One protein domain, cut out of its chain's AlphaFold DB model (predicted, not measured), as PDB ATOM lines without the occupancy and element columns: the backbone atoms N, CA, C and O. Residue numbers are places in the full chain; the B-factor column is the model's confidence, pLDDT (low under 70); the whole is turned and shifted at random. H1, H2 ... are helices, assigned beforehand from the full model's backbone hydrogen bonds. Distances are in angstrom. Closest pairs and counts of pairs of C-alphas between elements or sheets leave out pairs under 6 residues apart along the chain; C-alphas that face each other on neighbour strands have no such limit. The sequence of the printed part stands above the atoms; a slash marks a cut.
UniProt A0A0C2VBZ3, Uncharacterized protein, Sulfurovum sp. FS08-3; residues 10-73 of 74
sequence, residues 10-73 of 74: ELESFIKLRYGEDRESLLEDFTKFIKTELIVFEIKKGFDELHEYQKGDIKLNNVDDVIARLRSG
ATOM      1  N   GLU A  10     -31.811   5.001  54.742       87.75
ATOM      2  CA  GLU A  10     -31.077   4.429  53.606       87.75
ATOM      3  C   GLU A  10     -30.695   5.521  52.608       87.75
ATOM      4  O   GLU A  10     -29.555   5.583  52.148       87.75
ATOM      5  N   LEU A  11     -31.628   6.433  52.335       85.75
ATOM      6  CA  LEU A  11     -31.408   7.604  51.490       85.75
ATOM      7  C   LEU A  11     -30.397   8.566  52.114       85.75
ATOM      8  O   LEU A  11     -29.496   9.029  51.419       85.75
ATOM      9  N   GLU A  12     -30.484   8.817  53.421       86.38
ATOM     10  CA  GLU A  12     -29.477   9.612  54.132       86.38
ATOM     11  C   GLU A  12     -28.085   8.975  54.052       86.38
ATOM     12  O   GLU A  12     -27.095   9.672  53.817       86.38
ATOM     13  N   SER A  13     -28.004   7.652  54.215       89.25
ATOM     14  CA  SER A  13     -26.749   6.903  54.112       89.25
ATOM     15  C   SER A  13     -26.177   6.961  52.698       89.25
ATOM     16  O   SER A  13     -24.983   7.199  52.526       89.25
ATOM     17  N   PHE A  14     -27.025   6.814  51.681       89.88
ATOM     18  CA  PHE A  14     -26.637   6.954  50.282       89.88
ATOM     19  C   PHE A  14     -26.135   8.367  49.963       89.88
ATOM     20  O   PHE A  14     -25.076   8.512  49.356       89.88
ATOM     21  N   ILE A  15     -26.859   9.406  50.398       88.56
ATOM     22  CA  ILE A  15     -26.475  10.805  50.171       88.56
ATOM     23  C   ILE A  15     -25.117  11.084  50.823       88.56
ATOM     24  O   ILE A  15     -24.225  11.623  50.169       88.56
ATOM     25  N   LYS A  16     -24.924  10.658  52.077       89.06
ATOM     26  CA  LYS A  16     -23.638  10.796  52.776       89.06
ATOM     27  C   LYS A  16     -22.513  10.041  52.070       89.06
ATOM     28  O   LYS A  16     -21.430  10.593  51.932       89.06
ATOM     29  N   LEU A  17     -22.754   8.814  51.608       93.75
ATOM     30  CA  LEU A  17     -21.741   8.006  50.923       93.75
ATOM     31  C   LEU A  17     -21.338   8.607  49.571       93.75
ATOM     32  O   LEU A  17     -20.166   8.571  49.207       93.75
ATOM     33  N   ARG A  18     -22.310   9.125  48.816       92.06
ATOM     34  CA  ARG A  18     -22.102   9.587  47.441       92.06
ATOM     35  C   ARG A  18     -21.598  11.021  47.351       92.06
ATOM     36  O   ARG A  18     -20.785  11.304  46.480       92.06
ATOM     37  N   TYR A  19     -22.087  11.904  48.217       91.69
ATOM     38  CA  TYR A  19     -21.802  13.338  48.145       91.69
ATOM     39  C   TYR A  19     -20.972  13.834  49.334       91.69
ATOM     40  O   TYR A  19     -20.273  14.833  49.212       91.69
ATOM     41  N   GLY A  20     -20.986  13.139  50.478       89.31
ATOM     42  CA  GLY A  20     -20.221  13.544  51.658       89.31
ATOM     43  C   GLY A  20     -20.576  14.962  52.113       89.31
ATOM     44  O   GLY A  20     -21.708  15.227  52.517       89.31
ATOM     45  N   GLU A  21     -19.599  15.867  52.042       90.12
ATOM     46  CA  GLU A  21     -19.766  17.298  52.340       90.12
ATOM     47  C   GLU A  21     -20.017  18.161  51.089       90.12
ATOM     48  O   GLU A  21     -20.334  19.345  51.219       90.12
ATOM     49  N   ASP A  22     -19.924  17.585  49.885       90.69
ATOM     50  CA  ASP A  22     -20.131  18.278  48.614       90.69
ATOM     51  C   ASP A  22     -21.626  18.484  48.327       90.69
ATOM     52  O   ASP A  22     -22.306  17.730  47.623       90.69
ATOM     53  N   ARG A  23     -22.157  19.550  48.924       85.94
ATOM     54  CA  ARG A  23     -23.556  19.960  48.766       85.94
ATOM     55  C   ARG A  23     -23.857  20.529  47.382       85.94
ATOM     56  O   ARG A  23     -25.018  20.495  46.979       85.94
ATOM     57  N   GLU A  24     -22.860  21.065  46.682       90.88
ATOM     58  CA  GLU A  24     -23.059  21.679  45.366       90.88
ATOM     59  C   GLU A  24     -23.357  20.608  44.321       90.88
ATOM     60  O   GLU A  24     -24.375  20.703  43.631       90.88
ATOM     61  N   SER A  25     -22.568  19.530  44.299       92.19
ATOM     62  CA  SER A  25     -22.810  18.386  43.414       92.19
ATOM     63  C   SER A  25     -24.163  17.718  43.681       92.19
ATOM     64  O   SER A  25     -24.893  17.398  42.742       92.19
ATOM     65  N   LEU A  26     -24.556  17.563  44.955       90.12
ATOM     66  CA  LEU A  26     -25.881  17.038  45.319       90.12
ATOM     67  C   LEU A  26     -27.012  17.911  44.756       90.12
ATOM     68  O   LEU A  26     -27.989  17.393  44.210       90.12
ATOM     69  N   LEU A  27     -26.895  19.233  44.902       88.88
ATOM     70  CA  LEU A  27     -27.902  20.170  44.415       88.88
ATOM     71  C   LEU A  27     -27.966  20.185  42.883       88.88
ATOM     72  O   LEU A  27     -29.057  20.274  42.312       88.88
ATOM     73  N   GLU A  28     -26.818  20.083  42.216       93.38
ATOM     74  CA  GLU A  28     -26.735  20.019  40.761       93.38
ATOM     75  C   GLU A  28     -27.426  18.761  40.220       93.38
ATOM     76  O   GLU A  28     -28.286  18.862  39.340       93.38
ATOM     77  N   ASP A  29     -27.116  17.590  40.778       92.00
ATOM     78  CA  ASP A  29     -27.724  16.322  40.371       92.00
ATOM     79  C   ASP A  29     -29.226  16.291  40.667       92.00
ATOM     80  O   ASP A  29     -30.018  15.865  39.820       92.00
ATOM     81  N   PHE A  30     -29.653  16.831  41.812       89.38
ATOM     82  CA  PHE A  30     -31.074  17.002  42.112       89.38
ATOM     83  C   PHE A  30     -31.766  17.908  41.083       89.38
ATOM     84  O   PHE A  30     -32.835  17.581  40.568       89.38
ATOM     85  N   THR A  31     -31.136  19.024  40.717       90.38
ATOM     86  CA  THR A  31     -31.676  19.948  39.711       90.38
ATOM     87  C   THR A  31     -31.773  19.288  38.335       90.38
ATOM     88  O   THR A  31     -32.773  19.469  37.636       90.38
ATOM     89  N   LYS A  32     -30.766  18.502  37.933       92.94
ATOM     90  CA  LYS A  32     -30.789  17.723  36.681       92.94
ATOM     91  C   LYS A  32     -31.929  16.712  36.675       92.94
ATOM     92  O   LYS A  32     -32.635  16.610  35.671       92.94
ATOM     93  N   PHE A  33     -32.133  16.004  37.784       91.25
ATOM     94  CA  PHE A  33     -33.236  15.058  37.932       91.25
ATOM     95  C   PHE A  33     -34.592  15.745  37.740       91.25
ATOM     96  O   PHE A  33     -35.356  15.342  36.868       91.25
ATOM     97  N   ILE A  34     -34.852  16.847  38.455       88.56
ATOM     98  CA  ILE A  34     -36.119  17.589  38.332       88.56
ATOM     99  C   ILE A  34     -36.344  18.091  36.901       88.56
ATOM    100  O   ILE A  34     -37.435  17.932  36.359       88.56
ATOM    101  N   LYS A  35     -35.314  18.652  36.253       88.12
ATOM    102  CA  LYS A  35     -35.409  19.087  34.849       88.12
ATOM    103  C   LYS A  35     -35.757  17.931  33.913       88.12
ATOM    104  O   LYS A  35     -36.554  18.110  32.998       88.12
ATOM    105  N   THR A  36     -35.175  16.760  34.147       91.56
ATOM    106  CA  THR A  36     -35.429  15.564  33.339       91.56
ATOM    107  C   THR A  36     -36.866  15.084  33.515       91.56
ATOM    108  O   THR A  36     -37.550  14.856  32.522       91.56
ATOM    109  N   GLU A  37     -37.356  15.011  34.754       89.62
ATOM    110  CA  GLU A  37     -38.741  14.620  35.047       89.62
ATOM    111  C   GLU A  37     -39.760  15.584  34.427       89.62
ATOM    112  O   GLU A  37     -40.753  15.137  33.855       89.62
ATOM    113  N   LEU A  38     -39.493  16.894  34.457       86.75
ATOM    114  CA  LEU A  38     -40.339  17.888  33.789       86.75
ATOM    115  C   LEU A  38     -40.394  17.667  32.273       86.75
ATOM    116  O   LEU A  38     -41.474  17.683  31.692       86.75
ATOM    117  N   ILE A  39     -39.252  17.407  31.631       87.62
ATOM    118  CA  ILE A  39     -39.208  17.110  30.191       87.62
ATOM    119  C   ILE A  39     -39.985  15.825  29.884       87.62
ATOM    120  O   ILE A  39     -40.781  15.796  28.950       87.62
ATOM    121  N   VAL A  40     -39.789  14.766  30.674       88.12
ATOM    122  CA  VAL A  40     -40.515  13.496  30.508       88.12
ATOM    123  C   VAL A  40     -42.021  13.702  30.662       88.12
ATOM    124  O   VAL A  40     -42.793  13.130  29.892       88.12
ATOM    125  N   PHE A  41     -42.442  14.516  31.631       88.62
ATOM    126  CA  PHE A  41     -43.842  14.865  31.835       88.62
ATOM    127  C   PHE A  41     -44.435  15.592  30.619       88.62
ATOM    128  O   PHE A  41     -45.468  15.163  30.109       88.62
ATOM    129  N   GLU A  42     -43.761  16.624  30.104       86.06
ATOM    130  CA  GLU A  42     -44.220  17.370  28.922       86.06
ATOM    131  C   GLU A  42     -44.275  16.490  27.663       86.06
ATOM    132  O   GLU A  42     -45.237  16.557  26.900       86.06
ATOM    133  N   ILE A  43     -43.291  15.605  27.466       87.19
ATOM    134  CA  ILE A  43     -43.301  14.636  26.358       87.19
ATOM    135  C   ILE A  43     -44.515  13.706  26.476       87.19
ATOM    136  O   ILE A  43     -45.237  13.524  25.496       87.19
ATOM    137  N   LYS A  44     -44.763  13.124  27.657       88.19
ATOM    138  CA  LYS A  44     -45.922  12.243  27.880       88.19
ATOM    139  C   LYS A  44     -47.233  12.963  27.597       88.19
ATOM    140  O   LYS A  44     -48.046  12.444  26.843       88.19
ATOM    141  N   LYS A  45     -47.383  14.183  28.114       85.81
ATOM    142  CA  LYS A  45     -48.550  15.024  27.851       85.81
ATOM    143  C   LYS A  45     -48.754  15.263  26.352       85.81
ATOM    144  O   LYS A  45     -49.863  15.098  25.864       85.81
ATOM    145  N   GLY A  46     -47.691  15.577  25.609       80.62
ATOM    146  CA  GLY A  46     -47.771  15.741  24.154       80.62
ATOM    147  C   GLY A  46     -48.210  14.466  23.420       80.62
ATOM    148  O   GLY A  46     -48.974  14.541  22.459       80.62
ATOM    149  N   PHE A  47     -47.770  13.287  23.874       85.38
ATOM    150  CA  PHE A  47     -48.246  12.009  23.332       85.38
ATOM    151  C   PHE A  47     -49.710  11.727  23.679       85.38
ATOM    152  O   PHE A  47     -50.444  11.250  22.812       85.38
ATOM    153  N   ASP A  48     -50.143  12.039  24.899       82.56
ATOM    154  CA  ASP A  48     -51.534  11.873  25.323       82.56
ATOM    155  C   ASP A  48     -52.469  12.783  24.506       82.56
ATOM    156  O   ASP A  48     -53.458  12.303  23.951       82.56
ATOM    157  N   GLU A  49     -52.102  14.056  24.309       78.88
ATOM    158  CA  GLU A  49     -52.847  15.007  23.466       78.88
ATOM    159  C   GLU A  49     -52.945  14.532  22.001       78.88
ATOM    160  O   GLU A  49     -54.000  14.635  21.369       78.88
ATOM    161  N   LEU A  50     -51.863  13.963  21.453       74.31
ATOM    162  CA  LEU A  50     -51.871  13.360  20.114       74.31
ATOM    163  C   LEU A  50     -52.786  12.134  20.035       74.31
ATOM    164  O   LEU A  50     -53.473  11.943  19.030       74.31
ATOM    165  N   HIS A  51     -52.796  11.301  21.072       75.50
ATOM    166  CA  HIS A  51     -53.639  10.109  21.133       75.50
ATOM    167  C   HIS A  51     -55.125  10.470  21.229       75.50
ATOM    168  O   HIS A  51     -55.954   9.868  20.548       75.50
ATOM    169  N   GLU A  52     -55.469  11.488  22.018       73.88
ATOM    170  CA  GLU A  52     -56.831  12.031  22.112       73.88
ATOM    171  C   GLU A  52     -57.284  12.679  20.792       73.88
ATOM    172  O   GLU A  52     -58.420  12.474  20.356       73.88
ATOM    173  N   TYR A  53     -56.382  13.367  20.080       67.06
ATOM    174  CA  TYR A  53     -56.646  13.843  18.718       67.06
ATOM    175  C   TYR A  53     -56.927  12.692  17.739       67.06
ATOM    176  O   TYR A  53     -57.902  12.736  16.990       67.06
ATOM    177  N   GLN A  54     -56.101  11.641  17.748       66.50
ATOM    178  CA  GLN A  54     -56.265  10.482  16.859       66.50
ATOM    179  C   GLN A  54     -57.558   9.699  17.125       66.50
ATOM    180  O   GLN A  54     -58.126   9.131  16.192       66.50
ATOM    181  N   LYS A  55     -58.045   9.695  18.370       73.75
ATOM    182  CA  LYS A  55     -59.347   9.122  18.743       73.75
ATOM    183  C   LYS A  55     -60.545   9.956  18.279       73.75
ATOM    184  O   LYS A  55     -61.664   9.452  18.298       73.75
ATOM    185  N   GLY A  56     -60.316  11.186  17.813       62.34
ATOM    186  CA  GLY A  56     -61.364  12.110  17.379       62.34
ATOM    187  C   GLY A  56     -62.030  12.880  18.522       62.34
ATOM    188  O   GLY A  56     -63.009  13.581  18.272       62.34
ATOM    189  N   ASP A  57     -61.494  12.784  19.744       58.22
ATOM    190  CA  ASP A  57     -62.042  13.430  20.944       58.22
ATOM    191  C   ASP A  57     -61.636  14.915  21.042       58.22
ATOM    192  O   ASP A  57     -62.281  15.701  21.737       58.22
ATOM    193  N   ILE A  58     -60.612  15.336  20.286       54.25
ATOM    194  CA  ILE A  58     -60.135  16.724  20.213       54.25
ATOM    195  C   ILE A  58     -59.878  17.094  18.750       54.25
ATOM    196  O   ILE A  58     -59.261  16.333  18.013       54.25
ATOM    197  N   LYS A  59     -60.308  18.282  18.304       56.22
ATOM    198  CA  LYS A  59     -59.834  18.879  17.043       56.22
ATOM    199  C   LYS A  59     -58.577  19.697  17.331       56.22
ATOM    200  O   LYS A  59     -58.673  20.751  17.954       56.22
ATOM    201  N   LEU A  60     -57.411  19.250  16.855       53.44
ATOM    202  CA  LEU A  60     -56.243  20.124  16.746       53.44
ATOM    203  C   LEU A  60     -56.593  21.204  15.723       53.44
ATOM    204  O   LEU A  60     -56.662  20.945  14.520       53.44
ATOM    205  N   ASN A  61     -56.877  22.409  16.209       54.50
ATOM    206  CA  ASN A  61     -57.119  23.567  15.361       54.50
ATOM    207  C   ASN A  61     -55.778  24.024  14.775       54.50
ATOM    208  O   ASN A  61     -55.168  24.966  15.257       54.50
ATOM    209  N   ASN A  62     -55.362  23.323  13.723       59.19
ATOM    210  CA  ASN A  62     -54.196  23.570  12.887       59.19
ATOM    211  C   ASN A  62     -52.829  23.179  13.494       59.19
ATOM    212  O   ASN A  62     -52.426  23.601  14.574       59.19
ATOM    213  N   VAL A  63     -52.085  22.376  12.729       64.62
ATOM    214  CA  VAL A  63     -50.702  21.949  13.008       64.62
ATOM    215  C   VAL A  63     -49.766  23.158  13.159       64.62
ATOM    216  O   VAL A  63     -48.804  23.100  13.926       64.62
ATOM    217  N   ASP A  64     -50.083  24.273  12.497       67.06
ATOM    218  CA  ASP A  64     -49.314  25.517  12.585       67.06
ATOM    219  C   ASP A  64     -49.296  26.114  14.004       67.06
ATOM    220  O   ASP A  64     -48.254  26.604  14.444       67.06
ATOM    221  N   ASP A  65     -50.394  26.007  14.759       63.06
ATOM    222  CA  ASP A  65     -50.487  26.543  16.127       63.06
ATOM    223  C   ASP A  65     -49.641  25.729  17.116       63.06
ATOM    224  O   ASP A  65     -49.033  26.281  18.039       63.06
ATOM    225  N   VAL A  66     -49.549  24.414  16.902       64.25
ATOM    226  CA  VAL A  66     -48.706  23.520  17.710       64.25
ATOM    227  C   VAL A  66     -47.226  23.815  17.455       64.25
ATOM    228  O   VAL A  66     -46.449  23.963  18.401       64.25
ATOM    229  N   ILE A  67     -46.830  23.982  16.188       69.56
ATOM    230  CA  ILE A  67     -45.447  24.328  15.830       69.56
ATOM    231  C   ILE A  67     -45.075  25.736  16.313       69.56
ATOM    232  O   ILE A  67     -43.944  25.944  16.760       69.56
ATOM    233  N   ALA A  68     -46.004  26.693  16.282       67.00
ATOM    234  CA  ALA A  68     -45.772  28.040  16.797       67.00
ATOM    235  C   ALA A  68     -45.483  28.039  18.308       67.00
ATOM    236  O   ALA A  68     -44.516  28.670  18.737       67.00
ATOM    237  N   ARG A  69     -46.248  27.277  19.105       61.34
ATOM    238  CA  ARG A  69     -46.062  27.183  20.567       61.34
ATOM    239  C   ARG A  69     -44.738  26.536  20.966       61.34
ATOM    240  O   ARG A  69     -44.083  27.010  21.889       61.34
ATOM    241  N   LEU A  70     -44.319  25.498  20.241       64.38
ATOM    242  CA  LEU A  70     -43.026  24.841  20.462       64.38
ATOM    243  C   LEU A  70     -41.842  25.758  20.119       64.38
ATOM    244  O   LEU A  70     -40.790  25.665  20.744       64.38
ATOM    245  N   ARG A  71     -42.007  26.663  19.145       66.12
ATOM    246  CA  ARG A  71     -40.974  27.641  18.758       66.12
ATOM    247  C   ARG A  71     -40.921  28.868  19.665       66.12
ATOM    248  O   ARG A  71     -39.859  29.465  19.782       66.12
ATOM    249  N   SER A  72     -42.035  29.247  20.290       62.72
ATOM    250  CA  SER A  72     -42.105  30.395  21.204       62.72
ATOM    251  C   SER A  72     -41.659  30.087  22.640       62.72
ATOM    252  O   SER A  72     -41.678  30.983  23.473       62.72
ATOM    253  N   GLY A  73     -41.307  28.835  22.948       49.62
ATOM    254  CA  GLY A  73     -40.877  28.388  24.279       49.62
ATOM    255  C   GLY A  73     -39.378  28.532  24.584       49.62
ATOM    256  O   GLY A  73     -38.891  27.783  25.427       49.62
TER     257      GLY A  73
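What this domain is: This is residues 10 to 73 of the 74 residues of an uncharacterized protein of Sulfurovum sp. FS08-3 (UniProt A0A0C2VBZ3). One long straight helix, H2, makes the length of this model, and a short helix joins it by a turn at either end, in the manner of a drawn-out Z. H1 meets the beginning of H2 at a corner, while beyond the other end of H2 the backbone folds back and H3 runs back toward the first end, clear of H2. The printed part has 64 residues with three named helices, H1, H2 and H3 in chain order, and no named strand; the class is all helix. It is extended, with a radius of gyration of the C-alphas of 19.3 A, and is a rod spanning 53 by 26 by 9 A.

How they stand to each other: H1, residues 10 to 19, and H2, residues 23 to 54, only just touch, with 3 pairs of C-alphas within 8 A. The closest C-alphas are those of Tyr 19 and Leu 26, 6.2 A apart, and H2 touches H1 with residues 25 to 26 alone. They run opposite ways at a steep tilt of 64 degrees. H3, residues 63 to 71, is apart from both H1 and H2. In H1, H2 and H3 every O i to N i+4 pair is within hydrogen-bond range.

Where its parts are: H1 begins at C-alpha 10 (-31.077, 4.429, 53.606) and is 14.0 A long. H2 runs 46.7 A from C-alpha 23 (-23.556, 19.960, 48.766) to C-alpha 54. H3 is 12.7 A long and ends at C-alpha 71 (-40.974, 27.641, 18.758).

The domain as a whole: The C-alphas farthest apart, those of Glu 21 and Gly 56, are 54.6 A apart. Residues 28 to 48 of H2 stand free, as do residues 61 to 73. The printed part has no cut. The link from H1 to H2 is tight, and that from H2 to H3, 8 residues, is short. The mean pLDDT of the printed part is 79.3; residues 53 to 54 and 56 to 73 are under 70.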